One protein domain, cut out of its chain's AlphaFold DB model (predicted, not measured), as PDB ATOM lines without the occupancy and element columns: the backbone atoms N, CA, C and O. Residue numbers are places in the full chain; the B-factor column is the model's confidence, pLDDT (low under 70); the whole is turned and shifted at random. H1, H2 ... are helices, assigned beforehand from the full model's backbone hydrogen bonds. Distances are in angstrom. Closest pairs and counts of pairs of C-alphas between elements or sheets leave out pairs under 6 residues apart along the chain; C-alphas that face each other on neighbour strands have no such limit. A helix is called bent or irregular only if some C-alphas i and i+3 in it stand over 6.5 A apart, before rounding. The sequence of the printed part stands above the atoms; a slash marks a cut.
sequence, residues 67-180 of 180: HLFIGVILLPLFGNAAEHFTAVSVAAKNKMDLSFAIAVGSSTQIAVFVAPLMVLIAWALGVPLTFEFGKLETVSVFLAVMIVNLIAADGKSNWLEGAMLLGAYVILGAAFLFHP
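AT A GLANCE: This is residues 67 to 180 of the 180 residues of the protein "Cation transporter" of Cytophagales bacterium (UniProt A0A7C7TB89). Two helical hairpins, bent H3 folded back on H2 and H4 beside H5, stand apart in an open frame, with H1 bridging from H5 to H2. The printed part has 114 residues, with five named helices, H1 to H5 in order along the chain, and no named strand; its class is all helix, with 91 residues in the named helices, and it is elongated at 48 by 30 by 25 A and only just compact, close to loose, with a radius of gyration of the C-alphas of 15.8 A.

HOW THE PARTS SIT: Look first at H3, residues 96 to 124, assigned as one helix by its hydrogen bonds but bent: C-alphas 112 and 115 are 6.9 A apart. Its arms, H3a to residue 112 and H3b from 115, stand at 25 degrees, a shallow tilt. H3a touches H2, residues 81 to 92, closest at C-alphas Ser 99 and Ala 87, 4.4 A. H4, residues 135 to 152, touches H5, residues 159 to 177, opposite ways at 3 degrees, closest at C-alphas Ser 140 and Leu 172, 7.1 A. H1, residues 67 to 79, touches H5 at C-alphas Phe 69 and Phe 176, 5.1 A. Every O i to N i+4 pair is within hydrogen-bond range inside H2, H3a, H3b, H4 and H5, and in H1 7 of 9 are.

IN THESE COORDINATES: Find C-alpha 96 at (-79.708, -52.113, 52.218); H3a runs 23.7 A from there. H5 runs 26.7 A to C-alpha 177 at (-102.576, -43.566, 33.067).

THE WHOLE: The printed part has no cut and no long link; residue 180 is under 70.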
ATOM      1  N   HIS A  67    -104.921 -35.813  35.175       86.31
ATOM      2  CA  HIS A  67    -104.400 -35.070  36.332       86.31
ATOM      3  C   HIS A  67    -103.948 -36.015  37.455       86.31
ATOM      4  O   HIS A  67    -102.927 -35.778  38.099       86.31
ATOM      5  N   LEU A  68    -104.674 -37.122  37.639       88.50
ATOM      6  CA  LEU A  68    -104.350 -38.146  38.623       88.50
ATOM      7  C   LEU A  68    -103.026 -38.859  38.310       88.50
ATOM      8  O   LEU A  68    -102.216 -39.059  39.210       88.50
ATOM      9  N   PHE A  69    -102.756 -39.185  37.042       90.50
ATOM     10  CA  PHE A  69    -101.477 -39.773  36.635       90.50
ATOM     11  C   PHE A  69    -100.316 -38.811  36.901       90.50
ATOM     12  O   PHE A  69     -99.288 -39.204  37.455       90.50
ATOM     13  N   ILE A  70    -100.490 -37.533  36.560       89.44
ATOM     14  CA  ILE A  70     -99.460 -36.522  36.799       89.44
ATOM     15  C   ILE A  70     -99.197 -36.372  38.304       89.44
ATOM     16  O   ILE A  70     -98.042 -36.412  38.728       89.44
ATOM     17  N   GLY A  71    -100.253 -36.241  39.110       89.38
ATOM     18  CA  GLY A  71    -100.150 -36.023  40.553       89.38
ATOM     19  C   GLY A  71     -99.616 -37.225  41.336       89.38
ATOM     20  O   GLY A  71     -98.834 -37.039  42.265       89.38
ATOM     21  N   VAL A  72    -100.003 -38.448  40.965       91.19
ATOM     22  CA  VAL A  72     -99.636 -39.672  41.703       91.19
ATOM     23  C   VAL A  72     -98.315 -40.271  41.214       91.19
ATOM     24  O   VAL A  72     -97.556 -40.808  42.019       91.19
ATOM     25  N   ILE A  73     -98.018 -40.188  39.912       92.06
ATOM     26  CA  ILE A  73     -96.846 -40.846  39.316       92.06
ATOM     27  C   ILE A  73     -95.741 -39.840  39.007       92.06
ATOM     28  O   ILE A  73     -94.642 -39.961  39.545       92.06
ATOM     29  N   LEU A  74     -96.004 -38.840  38.160       88.75
ATOM     30  CA  LEU A  74     -94.939 -37.965  37.655       88.75
ATOM     31  C   LEU A  74     -94.391 -37.024  38.731       88.75
ATOM     32  O   LEU A  74     -93.175 -36.918  38.892       88.75
ATOM     33  N   LEU A  75     -95.274 -36.352  39.472       89.25
ATOM     34  CA  LEU A  75     -94.876 -35.332  40.441       89.25
ATOM     35  C   LEU A  75     -93.985 -35.911  41.559       89.25
ATOM     36  O   LEU A  75     -92.902 -35.363  41.780       89.25
ATOM     37  N   PRO A  76     -94.338 -37.041  42.208       90.62
ATOM     38  CA  PRO A  76     -93.500 -37.626  43.253       90.62
ATOM     39  C   PRO A  76     -92.225 -38.269  42.697       90.62
ATOM     40  O   PRO A  76     -91.194 -38.242  43.367       90.62
ATOM     41  N   LEU A  77     -92.259 -38.811  41.471       89.00
ATOM     42  CA  LEU A  77     -91.084 -39.418  40.838       89.00
ATOM     43  C   LEU A  77     -89.945 -38.404  40.689       89.00
ATOM     44  O   LEU A  77     -88.810 -38.704  41.060       89.00
ATOM     45  N   PHE A  78     -90.247 -37.209  40.173       84.25
ATOM     46  CA  PHE A  78     -89.251 -36.144  40.039       84.25
ATOM     47  C   PHE A  78     -88.968 -35.444  41.370       84.25
ATOM     48  O   PHE A  78     -87.808 -35.148  41.654       84.25
ATOM     49  N   GLY A  79     -89.993 -35.226  42.202       85.94
ATOM     50  CA  GLY A  79     -89.844 -34.584  43.514       85.94
ATOM     51  C   GLY A  79     -88.906 -35.344  44.455       85.94
ATOM     52  O   GLY A  79     -88.111 -34.724  45.156       85.94
ATOM     53  N   ASN A  80     -88.924 -36.678  44.391       89.88
ATOM     54  CA  ASN A  80     -88.111 -37.545  45.247       89.88
ATOM     55  C   ASN A  80     -86.893 -38.142  44.516       89.88
ATOM     56  O   ASN A  80     -86.213 -39.017  45.052       89.88
ATOM     57  N   ALA A  81     -86.577 -37.686  43.297       88.50
ATOM     58  CA  ALA A  81     -85.520 -38.282  42.474       88.50
ATOM     59  C   ALA A  81     -84.139 -38.265  43.154       88.50
ATOM     60  O   ALA A  81     -83.388 -39.237  43.061       88.50
ATOM     61  N   ALA A  82     -83.811 -37.185  43.871       87.44
ATOM     62  CA  ALA A  82     -82.552 -37.076  44.609       87.44
ATOM     63  C   ALA A  82     -82.466 -38.088  45.769       87.44
ATOM     64  O   ALA A  82     -81.420 -38.708  45.983       87.44
ATOM     65  N   GLU A  83     -83.573 -38.305  46.485       88.88
ATOM     66  CA  GLU A  83     -83.661 -39.313  47.547       88.88
ATOM     67  C   GLU A  83     -83.558 -40.727  46.965       88.88
ATOM     68  O   GLU A  83     -82.790 -41.541  47.478       88.88
ATOM     69  N   HIS A  84     -84.242 -41.004  45.847       92.31
ATOM     70  CA  HIS A  84     -84.133 -42.281  45.133       92.31
ATOM     71  C   HIS A  84     -82.694 -42.565  44.695       92.31
ATOM     72  O   HIS A  84     -82.184 -43.664  44.919       92.31
ATOM     73  N   PHE A  85     -82.014 -41.578  44.108       93.19
ATOM     74  CA  PHE A  85     -80.620 -41.722  43.693       93.19
ATOM     75  C   PHE A  85     -79.703 -42.036  44.881       93.19
ATOM     76  O   PHE A  85     -78.836 -42.911  44.790       93.19
ATOM     77  N   THR A  86     -79.925 -41.363  46.011       90.31
ATOM     78  CA  THR A  86     -79.176 -41.602  47.250       90.31
ATOM     79  C   THR A  86     -79.431 -43.010  47.785       90.31
ATOM     80  O   THR A  86     -78.476 -43.737  48.057       90.31
ATOM     81  N   ALA A  87     -80.694 -43.435  47.866       92.19
ATOM     82  CA  ALA A  87     -81.075 -44.768  48.326       92.19
ATOM     83  C   ALA A  87     -80.442 -45.868  47.455       92.19
ATOM     84  O   ALA A  87     -79.759 -46.750  47.975       92.19
ATOM     85  N   VAL A  88     -80.551 -45.764  46.125       95.00
ATOM     86  CA  VAL A  88     -79.941 -46.722  45.185       95.00
ATOM     87  C   VAL A  88     -78.413 -46.739  45.308       95.00
ATOM     88  O   VAL A  88     -77.808 -47.812  45.321       95.00
ATOM     89  N   SER A  89     -77.773 -45.576  45.454       93.00
ATOM     90  CA  SER A  89     -76.314 -45.480  45.621       93.00
ATOM     91  C   SER A  89     -75.829 -46.130  46.918       93.00
ATOM     92  O   SER A  89     -74.770 -46.757  46.952       93.00
ATOM     93  N   VAL A  90     -76.597 -45.992  47.998       90.06
ATOM     94  CA  VAL A  90     -76.316 -46.617  49.293       90.06
ATOM     95  C   VAL A  90     -76.575 -48.127  49.240       90.06
ATOM     96  O   VAL A  90     -75.737 -48.903  49.708       90.06
ATOM     97  N   ALA A  91     -77.662 -48.562  48.597       92.38
ATOM     98  CA  ALA A  91     -77.951 -49.975  48.358       92.38
ATOM     99  C   ALA A  91     -76.839 -50.654  47.541       92.38
ATOM    100  O   ALA A  91     -76.399 -51.748  47.893       92.38
ATOM    101  N   ALA A  92     -76.308 -49.981  46.512       93.44
ATOM    102  CA  ALA A  92     -75.185 -50.471  45.707       93.44
ATOM    103  C   ALA A  92     -73.890 -50.658  46.520       93.44
ATOM    104  O   ALA A  92     -73.041 -51.470  46.157       93.44
ATOM    105  N   LYS A  93     -73.748 -49.954  47.651       92.38
ATOM    106  CA  LYS A  93     -72.658 -50.133  48.626       92.38
ATOM    107  C   LYS A  93     -72.961 -51.221  49.667       92.38
ATOM    108  O   LYS A  93     -72.310 -51.259  50.709       92.38
ATOM    109  N   ASN A  94     -73.937 -52.091  49.397       90.88
ATOM    110  CA  ASN A  94     -74.379 -53.178  50.270       90.88
ATOM    111  C   ASN A  94     -74.922 -52.707  51.636       90.88
ATOM    112  O   ASN A  94     -74.824 -53.424  52.629       90.88
ATOM    113  N   LYS A  95     -75.491 -51.496  51.689       88.00
ATOM    114  CA  LYS A  95     -76.130 -50.910  52.882       88.00
ATOM    115  C   LYS A  95     -77.651 -50.850  52.697       88.00
ATOM    116  O   LYS A  95     -78.243 -49.777  52.584       88.00
ATOM    117  N   MET A  96     -78.276 -52.019  52.540       90.88
ATOM    118  CA  MET A  96     -79.708 -52.113  52.218       90.88
ATOM    119  C   MET A  96     -80.605 -51.617  53.360       90.88
ATOM    120  O   MET A  96     -81.632 -51.000  53.105       90.88
ATOM    121  N   ASP A  97     -80.185 -51.820  54.603       88.38
ATOM    122  CA  ASP A  97     -80.801 -51.276  55.814       88.38
ATOM    123  C   ASP A  97     -80.938 -49.747  55.754       88.38
ATOM    124  O   ASP A  97     -82.028 -49.211  55.958       88.38
ATOM    125  N   LEU A  98     -79.862 -49.045  55.379       87.12
ATOM    126  CA  LEU A  98     -79.877 -47.591  55.238       87.12
ATOM    127  C   LEU A  98     -80.735 -47.152  54.045       87.12
ATOM    128  O   LEU A  98     -81.514 -46.211  54.166       87.12
ATOM    129  N   SER A  99     -80.637 -47.846  52.907       91.31
ATOM    130  CA  SER A  99     -81.497 -47.575  51.745       91.31
ATOM    131  C   SER A  99     -82.984 -47.716  52.091       91.31
ATOM    132  O   SER A  99     -83.797 -46.863  51.732       91.31
ATOM    133  N   PHE A 100     -83.343 -48.778  52.815       90.00
ATOM    134  CA  PHE A 100     -84.711 -49.035  53.251       90.00
ATOM    135  C   PHE A 100     -85.183 -47.986  54.267       90.00
ATOM    136  O   PHE A 100     -86.298 -47.477  54.149       90.00
ATOM    137  N   ALA A 101     -84.320 -47.594  55.209       87.50
ATOM    138  CA  ALA A 101     -84.608 -46.538  56.176       87.50
ATOM    139  C   ALA A 101     -84.860 -45.174  55.508       87.50
ATOM    140  O   ALA A 101     -85.785 -44.472  55.918       87.50
ATOM    141  N   ILE A 102     -84.105 -44.817  54.458       89.81
ATOM    142  CA  ILE A 102     -84.343 -43.596  53.664       89.81
ATOM    143  C   ILE A 102     -85.752 -43.633  53.049       89.81
ATOM    144  O   ILE A 102     -86.534 -42.698  53.233       89.81
ATOM    145  N   ALA A 103     -86.109 -44.731  52.375       91.12
ATOM    146  CA  ALA A 103     -87.395 -44.856  51.685       91.12
ATOM    147  C   ALA A 103     -88.598 -44.890  52.651       91.12
ATOM    148  O   ALA A 103     -89.584 -44.166  52.460       91.12
ATOM    149  N   VAL A 104     -88.529 -45.703  53.710       89.62
ATOM    150  CA  VAL A 104     -89.612 -45.827  54.703       89.62
ATOM    151  C   VAL A 104     -89.719 -44.579  55.573       89.62
ATOM    152  O   VAL A 104     -90.832 -44.170  55.911       89.62
ATOM    153  N   GLY A 105     -88.595 -43.940  55.905       88.62
ATOM    154  CA  GLY A 105     -88.563 -42.673  56.633       88.62
ATOM    155  C   GLY A 105     -89.292 -41.562  55.877       88.62
ATOM    156  O   GLY A 105     -90.225 -40.974  56.429       88.62
ATOM    157  N   SER A 106     -88.940 -41.351  54.603       90.56
ATOM    158  CA  SER A 106     -89.598 -40.367  53.725       90.56
ATOM    159  C   SER A 106     -91.103 -40.661  53.588       90.56
ATOM    160  O   SER A 106     -91.942 -39.795  53.855       90.56
ATOM    161  N   SER A 107     -91.475 -41.922  53.334       92.06
ATOM    162  CA  SER A 107     -92.885 -42.346  53.225       92.06
ATOM    163  C   SER A 107     -93.682 -42.106  54.514       92.06
ATOM    164  O   SER A 107     -94.806 -41.597  54.483       92.06
ATOM    165  N   THR A 108     -93.093 -42.438  55.666       90.44
ATOM    166  CA  THR A 108     -93.723 -42.239  56.976       90.44
ATOM    167  C   THR A 108     -93.917 -40.753  57.242       90.44
ATOM    168  O   THR A 108     -95.015 -40.353  57.620       90.44
ATOM    169  N   GLN A 109     -92.899 -39.921  56.997       90.94
ATOM    170  CA  GLN A 109     -92.970 -38.469  57.175       90.94
ATOM    171  C   GLN A 109     -94.074 -37.839  56.317       90.94
ATOM    172  O   GLN A 109     -94.830 -36.997  56.816       90.94
ATOM    173  N   ILE A 110     -94.221 -38.265  55.060       91.81
ATOM    174  CA  ILE A 110     -95.307 -37.787  54.200       91.81
ATOM    175  C   ILE A 110     -96.669 -38.129  54.817       91.81
ATOM    176  O   ILE A 110     -97.519 -37.246  54.962       91.81
ATOM    177  N   ALA A 111     -96.857 -39.378  55.246       92.06
ATOM    178  CA  ALA A 111     -98.129 -39.862  55.774       92.06
ATOM    179  C   ALA A 111     -98.518 -39.227  57.122       92.06
ATOM    180  O   ALA A 111     -99.670 -38.841  57.317       92.06
ATOM    181  N   VAL A 112     -97.578 -39.119  58.069       91.25
ATOM    182  CA  VAL A 112     -97.890 -38.710  59.453       91.25
ATOM    183  C   VAL A 112     -97.701 -37.216  59.719       91.25
ATOM    184  O   VAL A 112     -98.155 -36.735  60.762       91.25
ATOM    185  N   PHE A 113     -97.025 -36.490  58.823       93.19
ATOM    186  CA  PHE A 113     -96.745 -35.064  58.985       93.19
ATOM    187  C   PHE A 113     -97.175 -34.227  57.785       93.19
ATOM    188  O   PHE A 113     -98.032 -33.362  57.954       93.19
ATOM    189  N   VAL A 114     -96.622 -34.478  56.594       93.38
ATOM    190  CA  VAL A 114     -96.834 -33.587  55.436       93.38
ATOM    191  C   VAL A 114     -98.304 -33.554  55.029       93.38
ATOM    192  O   VAL A 114     -98.878 -32.471  54.946       93.38
ATOM    193  N   ALA A 115     -98.944 -34.708  54.833       93.44
ATOM    194  CA  ALA A 115    -100.334 -34.747  54.387       93.44
ATOM    195  C   ALA A 115    -101.312 -34.128  55.416       93.44
ATOM    196  O   ALA A 115    -102.102 -33.265  55.026       93.44
ATOM    197  N   PRO A 116    -101.234 -34.436  56.731       94.50
ATOM    198  CA  PRO A 116    -102.040 -33.740  57.739       94.50
ATOM    199  C   PRO A 116    -101.786 -32.234  57.793       94.50
ATOM    200  O   PRO A 116    -102.731 -31.455  57.906       94.50
ATOM    201  N   LEU A 117    -100.523 -31.808  57.697       95.69
ATOM    202  CA  LEU A 117    -100.175 -30.392  57.702       95.69
ATOM    203  C   LEU A 117    -100.771 -29.667  56.489       95.69
ATOM    204  O   LEU A 117    -101.309 -28.575  56.644       95.69
ATOM    205  N   MET A 118    -100.736 -30.290  55.308       95.38
ATOM    206  CA  MET A 118    -101.331 -29.734  54.093       95.38
ATOM    207  C   MET A 118    -102.842 -29.526  54.224       95.38
ATOM    208  O   MET A 118    -103.337 -28.477  53.817       95.38
ATOM    209  N   VAL A 119    -103.568 -30.461  54.845       96.25
ATOM    210  CA  VAL A 119    -105.008 -30.301  55.128       96.25
ATOM    211  C   VAL A 119    -105.260 -29.108  56.055       96.25
ATOM    212  O   VAL A 119    -106.125 -28.281  55.773       96.25
ATOM    213  N   LEU A 120    -104.469 -28.964  57.123       96.19
ATOM    214  CA  LEU A 120    -104.605 -27.840  58.056       96.19
ATOM    215  C   LEU A 120    -104.304 -26.486  57.394       96.19
ATOM    216  O   LEU A 120    -105.022 -25.514  57.631       96.19
ATOM    217  N   ILE A 121    -103.265 -26.420  56.555       97.25
ATOM    218  CA  ILE A 121    -102.923 -25.211  55.793       97.25
ATOM    219  C   ILE A 121    -104.046 -24.871  54.808       97.25
ATOM    220  O   ILE A 121    -104.468 -23.718  54.743       97.25
ATOM    221  N   ALA A 122    -104.568 -25.860  54.080       96.38
ATOM    222  CA  ALA A 122    -105.669 -25.655  53.144       96.38
ATOM    223  C   ALA A 122    -106.917 -25.096  53.847       96.38
ATOM    224  O   ALA A 122    -107.494 -24.117  53.372       96.38
ATOM    225  N   TRP A 123    -107.280 -25.629  55.019       97.25
ATOM    226  CA  TRP A 123    -108.399 -25.108  55.813       97.25
ATOM    227  C   TRP A 123    -108.173 -23.671  56.283       97.25
ATOM    228  O   TRP A 123    -109.094 -22.860  56.216       97.25
ATOM    229  N   ALA A 124    -106.953 -23.331  56.710       97.25
ATOM    230  CA  ALA A 124    -106.606 -21.962  57.091       97.25
ATOM    231  C   ALA A 124    -106.727 -20.973  55.915       97.25
ATOM    232  O   ALA A 124    -107.029 -19.800  56.126       97.25
ATOM    233  N   LEU A 125    -106.534 -21.451  54.682       97.12
ATOM    234  CA  LEU A 125    -106.710 -20.688  53.443       97.12
ATOM    235  C   LEU A 125    -108.146 -20.744  52.885       97.12
ATOM    236  O   LEU A 125    -108.408 -20.175  51.828       97.12
ATOM    237  N   GLY A 126    -109.081 -21.418  53.567       95.88
ATOM    238  CA  GLY A 126    -110.471 -21.563  53.121       95.88
ATOM    239  C   GLY A 126    -110.681 -22.566  51.979       95.88
ATOM    240  O   GLY A 126    -111.742 -22.565  51.358       95.88
ATOM    241  N   VAL A 127    -109.696 -23.423  51.693       96.31
ATOM    242  CA  VAL A 127    -109.772 -24.477  50.671       96.31
ATOM    243  C   VAL A 127    -110.218 -25.795  51.324       96.31
ATOM    244  O   VAL A 127    -109.558 -26.261  52.258       96.31
ATOM    245  N   PRO A 128    -111.308 -26.437  50.857       93.88
ATOM    246  CA  PRO A 128    -111.849 -27.652  51.468       93.88
ATOM    247  C   PRO A 128    -111.069 -28.908  51.040       93.88
ATOM    248  O   PRO A 128    -111.604 -29.789  50.372       93.88
ATOM    249  N   LEU A 129    -109.790 -28.999  51.415       94.25
ATOM    250  CA  LEU A 129    -108.984 -30.204  51.206       94.25
ATOM    251  C   LEU A 129    -109.336 -31.267  52.258       94.25
ATOM    252  O   LEU A 129    -109.434 -30.961  53.449       94.25
ATOM    253  N   THR A 130    -109.511 -32.516  51.832       94.06
ATOM    254  CA  THR A 130    -109.862 -33.655  52.695       94.06
ATOM    255  C   THR A 130    -108.923 -34.840  52.443       94.06
ATOM    256  O   THR A 130    -108.123 -34.831  51.513       94.06
ATOM    257  N   PHE A 131    -109.024 -35.877  53.280       92.56
ATOM    258  CA  PHE A 131    -108.393 -37.187  53.052       92.56
ATOM    259  C   PHE A 131    -109.292 -38.137  52.242       92.56
ATOM    260  O   PHE A 131    -109.217 -39.357  52.388       92.56
ATOM    261  N   GLU A 132    -110.194 -37.585  51.434       93.31
ATOM    262  CA  GLU A 132    -111.052 -38.372  50.557       93.31
ATOM    263  C   GLU A 132    -110.288 -38.710  49.276       93.31
ATOM    264  O   GLU A 132    -110.247 -37.930  48.328       93.31
ATOM    265  N   PHE A 133    -109.650 -39.878  49.277       91.69
ATOM    266  CA  PHE A 133    -108.965 -40.420  48.108       91.69
ATOM    267  C   PHE A 133    -109.909 -41.282  47.271       91.69
ATOM    268  O   PHE A 133    -110.819 -41.937  47.793       91.69
ATOM    269  N   GLY A 134    -109.647 -41.354  45.967       92.06
ATOM    270  CA  GLY A 134    -110.366 -42.256  45.075       92.06
ATOM    271  C   GLY A 134    -110.209 -43.731  45.471       92.06
ATOM    272  O   GLY A 134    -109.271 -44.138  46.168       92.06
ATOM    273  N   LYS A 135    -111.117 -44.587  44.981       93.25
ATOM    274  CA  LYS A 135    -111.040 -46.043  45.220       93.25
ATOM    275  C   LYS A 135    -109.723 -46.626  44.701       93.25
ATOM    276  O   LYS A 135    -109.104 -47.430  45.391       93.25
ATOM    277  N   LEU A 136    -109.302 -46.207  43.503       92.88
ATOM    278  CA  LEU A 136    -108.052 -46.658  42.890       92.88
ATOM    279  C   LEU A 136    -106.843 -46.249  43.738       92.88
ATOM    280  O   LEU A 136    -106.000 -47.091  44.026       92.88
ATOM    281  N   GLU A 137    -106.786 -44.994  44.181       93.94
ATOM    282  CA  GLU A 137    -105.717 -44.468  45.039       93.94
ATOM    283  C   GLU A 137    -105.622 -45.239  46.355       93.94
ATOM    284  O   GLU A 137    -104.557 -45.747  46.707       93.94
ATOM    285  N   THR A 138    -106.756 -45.408  47.034       95.06
ATOM    286  CA  THR A 138    -106.831 -46.092  48.330       95.06
ATOM    287  C   THR A 138    -106.362 -47.544  48.223       95.06
ATOM    288  O   THR A 138    -105.534 -47.994  49.018       95.06
ATOM    289  N   VAL A 139    -106.853 -48.281  47.220       95.25
ATOM    290  CA  VAL A 139    -106.450 -49.677  46.984       95.25
ATOM    291  C   VAL A 139    -104.978 -49.761  46.586       95.25
ATOM    292  O   VAL A 139    -104.273 -50.643  47.071       95.25
ATOM    293  N   SER A 140    -104.491 -48.839  45.755       94.81
ATOM    294  CA  SER A 140    -103.094 -48.827  45.305       94.81
ATOM    295  C   SER A 140    -102.127 -48.608  46.465       94.81
ATOM    296  O   SER A 140    -101.165 -49.362  46.601       94.81
ATOM    297  N   VAL A 141    -102.403 -47.633  47.338       94.50
ATOM    298  CA  VAL A 141    -101.585 -47.378  48.535       94.50
ATOM    299  C   VAL A 141    -101.628 -48.575  49.482       94.50
ATOM    300  O   VAL A 141    -100.584 -49.007  49.969       94.50
ATOM    301  N   PHE A 142    -102.810 -49.159  49.703       95.38
ATOM    302  CA  PHE A 142    -102.945 -50.350  50.540       95.38
ATOM    303  C   PHE A 142    -102.112 -51.527  50.008       95.38
ATOM    304  O   PHE A 142    -101.348 -52.135  50.760       95.38
ATOM    305  N   LEU A 143    -102.210 -51.822  48.706       94.94
ATOM    306  CA  LEU A 143    -101.429 -52.880  48.064       94.94
ATOM    307  C   LEU A 143     -99.928 -52.588  48.111       94.94
ATOM    308  O   LEU A 143     -99.158 -53.494  48.419       94.94
ATOM    309  N   ALA A 144     -99.507 -51.346  47.864       94.44
ATOM    310  CA  ALA A 144     -98.101 -50.958  47.928       94.44
ATOM    311  C   ALA A 144     -97.517 -51.196  49.329       94.44
ATOM    312  O   ALA A 144     -96.485 -51.854  49.464       94.44
ATOM    313  N   VAL A 145     -98.215 -50.744  50.377       94.44
ATOM    314  CA  VAL A 145     -97.805 -50.969  51.771       94.44
ATOM    315  C   VAL A 145     -97.766 -52.463  52.094       94.44
ATOM    316  O   VAL A 145     -96.816 -52.930  52.720       94.44
ATOM    317  N   MET A 146     -98.763 -53.232  51.658       94.38
ATOM    318  CA  MET A 146     -98.811 -54.674  51.902       94.38
ATOM    319  C   MET A 146     -97.652 -55.413  51.217       94.38
ATOM    320  O   MET A 146     -96.965 -56.193  51.871       94.38
ATOM    321  N   ILE A 147     -97.403 -55.152  49.929       92.69
ATOM    322  CA  ILE A 147     -96.333 -55.799  49.153       92.69
ATOM    323  C   ILE A 147     -94.963 -55.488  49.763       92.69
ATOM    324  O   ILE A 147     -94.172 -56.406  49.972       92.69
ATOM    325  N   VAL A 148     -94.696 -54.220  50.088       92.06
ATOM    326  CA  VAL A 148     -93.417 -53.815  50.689       92.06
ATOM    327  C   VAL A 148     -93.214 -54.483  52.049       92.06
ATOM    328  O   VAL A 148     -92.127 -54.989  52.308       92.06
ATOM    329  N   ASN A 149     -94.247 -54.556  52.896       91.00
ATOM    330  CA  ASN A 149     -94.144 -55.245  54.186       91.00
ATOM    331  C   ASN A 149     -93.901 -56.751  54.033       91.00
ATOM    332  O   ASN A 149     -93.128 -57.313  54.800       91.00
ATOM    333  N   LEU A 150     -94.538 -57.405  53.056       90.62
ATOM    334  CA  LEU A 150     -94.341 -58.834  52.801       90.62
ATOM    335  C   LEU A 150     -92.923 -59.138  52.314       90.62
ATOM    336  O   LEU A 150     -92.323 -60.098  52.787       90.62
ATOM    337  N   ILE A 151     -92.389 -58.318  51.406       88.50
ATOM    338  CA  ILE A 151     -91.019 -58.478  50.902       88.50
ATOM    339  C   ILE A 151     -90.000 -58.159  51.999       88.50
ATOM    340  O   ILE A 151     -89.011 -58.860  52.133       88.50
ATOM    341  N   ALA A 152     -90.253 -57.150  52.834       87.75
ATOM    342  CA  ALA A 152     -89.350 -56.798  53.928       87.75
ATOM    343  C   ALA A 152     -89.392 -57.780  55.117       87.75
ATOM    344  O   ALA A 152     -88.520 -57.721  55.985       87.75
ATOM    345  N   ALA A 153     -90.393 -58.665  55.195       88.56
ATOM    346  CA  ALA A 153     -90.657 -59.483  56.380       88.56
ATOM    347  C   ALA A 153     -89.557 -60.510  56.689       88.56
ATOM    348  O   ALA A 153     -89.360 -60.855  57.855       88.56
ATOM    349  N   ASP A 154     -88.853 -61.012  55.674       86.31
ATOM    350  CA  ASP A 154     -87.788 -62.004  55.855       86.31
ATOM    351  C   ASP A 154     -86.404 -61.373  56.131       86.31
ATOM    352  O   ASP A 154     -85.434 -62.090  56.407       86.31
ATOM    353  N   GLY A 155     -86.324 -60.035  56.095       86.69
ATOM    354  CA  GLY A 155     -85.118 -59.249  56.346       86.69
ATOM    355  C   GLY A 155     -84.027 -59.402  55.284       86.69
ATOM    356  O   GLY A 155     -82.883 -59.007  55.529       86.69
ATOM    357  N   LYS A 156     -84.336 -59.994  54.127       89.25
ATOM    358  CA  LYS A 156     -83.400 -60.194  53.017       89.25
ATOM    359  C   LYS A 156     -83.933 -59.491  51.773       89.25
ATOM    360  O   LYS A 156     -85.072 -59.056  51.715       89.25
ATOM    361  N   SER A 157     -83.055 -59.293  50.795       91.56
ATOM    362  CA  SER A 157     -83.458 -58.765  49.495       91.56
ATOM    363  C   SER A 157     -82.699 -59.467  48.380       91.56
ATOM    364  O   SER A 157     -81.542 -59.865  48.559       91.56
ATOM    365  N   ASN A 158     -83.331 -59.611  47.223       93.12
ATOM    366  CA  ASN A 158     -82.672 -60.051  45.999       93.12
ATOM    367  C   ASN A 158     -83.130 -59.239  44.776       93.12
ATOM    368  O   ASN A 158     -84.113 -58.499  44.804       93.12
ATOM    369  N   TRP A 159     -82.390 -59.366  43.672       94.88
ATOM    370  CA  TRP A 159     -82.659 -58.590  42.458       94.88
ATOM    371  C   TRP A 159     -84.038 -58.891  41.847       94.88
ATOM    372  O   TRP A 159     -84.621 -58.010  41.217       94.88
ATOM    373  N   LEU A 160     -84.567 -60.107  42.036       93.50
ATOM    374  CA  LEU A 160     -85.867 -60.504  41.506       93.50
ATOM    375  C   LEU A 160     -87.002 -59.841  42.293       93.50
ATOM    376  O   LEU A 160     -87.925 -59.320  41.677       93.50
ATOM    377  N   GLU A 161     -86.906 -59.772  43.622       92.62
ATOM    378  CA  GLU A 161     -87.837 -58.989  44.453       92.62
ATOM    379  C   GLU A 161     -87.840 -57.512  44.055       92.62
ATOM    380  O   GLU A 161     -88.904 -56.914  43.893       92.62
ATOM    381  N   GLY A 162     -86.656 -56.939  43.809       93.88
ATOM    382  CA  GLY A 162     -86.532 -55.578  43.283       93.88
ATOM    383  C   GLY A 162     -87.227 -55.409  41.929       93.88
ATOM    384  O   GLY A 162     -87.990 -54.463  41.733       93.88
ATOM    385  N   ALA A 163     -87.029 -56.351  41.003       95.56
ATOM    386  CA  ALA A 163     -87.702 -56.339  39.705       95.56
ATOM    387  C   ALA A 163     -89.230 -56.486  39.833       95.56
ATOM    388  O   ALA A 163     -89.969 -55.821  39.109       95.56
ATOM    389  N   MET A 164     -89.716 -57.304  40.771       93.19
ATOM    390  CA  MET A 164     -91.147 -57.461  41.052       93.19
ATOM    391  C   MET A 164     -91.765 -56.178  41.618       93.19
ATOM    392  O   MET A 164     -92.857 -55.800  41.196       93.19
ATOM    393  N   LEU A 165     -91.064 -55.477  42.516       94.56
ATOM    394  CA  LEU A 165     -91.491 -54.176  43.044       94.56
ATOM    395  C   LEU A 165     -91.590 -53.118  41.938       94.56
ATOM    396  O   LEU A 165     -92.599 -52.418  41.842       94.56
ATOM    397  N   LEU A 166     -90.581 -53.039  41.067       95.81
ATOM    398  CA  LEU A 166     -90.609 -52.148  39.904       95.81
ATOM    399  C   LEU A 166     -91.741 -52.519  38.937       95.81
ATOM    400  O   LEU A 166     -92.448 -51.638  38.451       95.81
ATOM    401  N   GLY A 167     -91.958 -53.813  38.696       95.62
ATOM    402  CA  GLY A 167     -93.068 -54.307  37.884       95.62
ATOM    403  C   GLY A 167     -94.432 -53.911  38.452       95.62
ATOM    404  O   GLY A 167     -95.274 -53.398  37.718       95.62
ATOM    405  N   ALA A 168     -94.634 -54.070  39.764       94.19
ATOM    406  CA  ALA A 168     -95.853 -53.637  40.444       94.19
ATOM    407  C   ALA A 168     -96.067 -52.120  40.314       94.19
ATOM    408  O   ALA A 168     -97.174 -51.686  39.998       94.19
ATOM    409  N   TYR A 169     -95.008 -51.319  40.479       95.12
ATOM    410  CA  TYR A 169     -95.070 -49.867  40.291       95.12
ATOM    411  C   TYR A 169     -95.456 -49.479  38.855       95.12
ATOM    412  O   TYR A 169     -96.323 -48.629  38.666       95.12
ATOM    413  N   VAL A 170     -94.884 -50.134  37.837       95.94
ATOM    414  CA  VAL A 170     -95.228 -49.889  36.423       95.94
ATOM    415  C   VAL A 170     -96.680 -50.269  36.121       95.94
ATOM    416  O   VAL A 170     -97.372 -49.516  35.438       95.94
ATOM    417  N   ILE A 171     -97.165 -51.399  36.647       95.25
ATOM    418  CA  ILE A 171     -98.564 -51.825  36.477       95.25
ATOM    419  C   ILE A 171     -99.519 -50.807  37.111       95.25
ATOM    420  O   ILE A 171    -100.501 -50.420  36.478       95.25
ATOM    421  N   LEU A 172     -99.223 -50.337  38.327       93.81
ATOM    422  CA  LEU A 172    -100.004 -49.279  38.971       93.81
ATOM    423  C   LEU A 172     -99.942 -47.976  38.167       93.81
ATOM    424  O   LEU A 172    -100.980 -47.369  37.918       93.81
ATOM    425  N   GLY A 173     -98.761 -47.578  37.691       94.12
ATOM    426  CA  GLY A 173     -98.594 -46.400  36.839       94.12
ATOM    427  C   GLY A 173     -99.436 -46.471  35.564       94.12
ATOM    428  O   GLY A 173    -100.110 -45.502  35.221       94.12
ATOM    429  N   ALA A 174     -99.479 -47.633  34.909       94.12
ATOM    430  CA  ALA A 174    -100.362 -47.868  33.772       94.12
ATOM    431  C   ALA A 174    -101.846 -47.794  34.174       94.12
ATOM    432  O   ALA A 174    -102.636 -47.179  33.462       94.12
ATOM    433  N   ALA A 175    -102.230 -48.356  35.324       93.75
ATOM    434  CA  ALA A 175    -103.604 -48.272  35.820       93.75
ATOM    435  C   ALA A 175    -104.054 -46.818  36.050       93.75
ATOM    436  O   ALA A 175    -105.186 -46.487  35.713       93.75
ATOM    437  N   PHE A 176    -103.174 -45.949  36.561       93.19
ATOM    438  CA  PHE A 176    -103.442 -44.513  36.699       93.19
ATOM    439  C   PHE A 176    -103.453 -43.768  35.361       93.19
ATOM    440  O   PHE A 176    -104.227 -42.828  35.202       93.19
ATOM    441  N   LEU A 177    -102.620 -44.175  34.400       91.00
ATOM    442  CA  LEU A 177    -102.576 -43.566  33.067       91.00
ATOM    443  C   LEU A 177    -103.852 -43.837  32.264       91.00
ATOM    444  O   LEU A 177    -104.317 -42.967  31.535       91.00
ATOM    445  N   PHE A 178    -104.406 -45.043  32.390       89.31
ATOM    446  CA  PHE A 178    -105.627 -45.457  31.697       89.31
ATOM    447  C   PHE A 178    -106.888 -45.312  32.562       89.31
ATOM    448  O   PHE A 178    -107.952 -45.795  32.169       89.31
ATOM    449  N   HIS A 179    -106.786 -44.684  33.740       84.12
ATOM    450  CA  HIS A 179    -107.950 -44.404  34.572       84.12
ATOM    451  C   HIS A 179    -108.805 -43.312  33.906       84.12
ATOM    452  O   HIS A 179    -108.252 -42.258  33.585       84.12
ATOM    453  N   PRO A 180    -110.107 -43.566  33.668       69.31
ATOM    454  CA  PRO A 180    -111.010 -42.592  33.061       69.31
ATOM    455  C   PRO A 180    -111.293 -41.387  33.962       69.31
ATOM    456  O   PRO A 180    -111.233 -41.536  35.205       69.31
TER     457      PRO A 180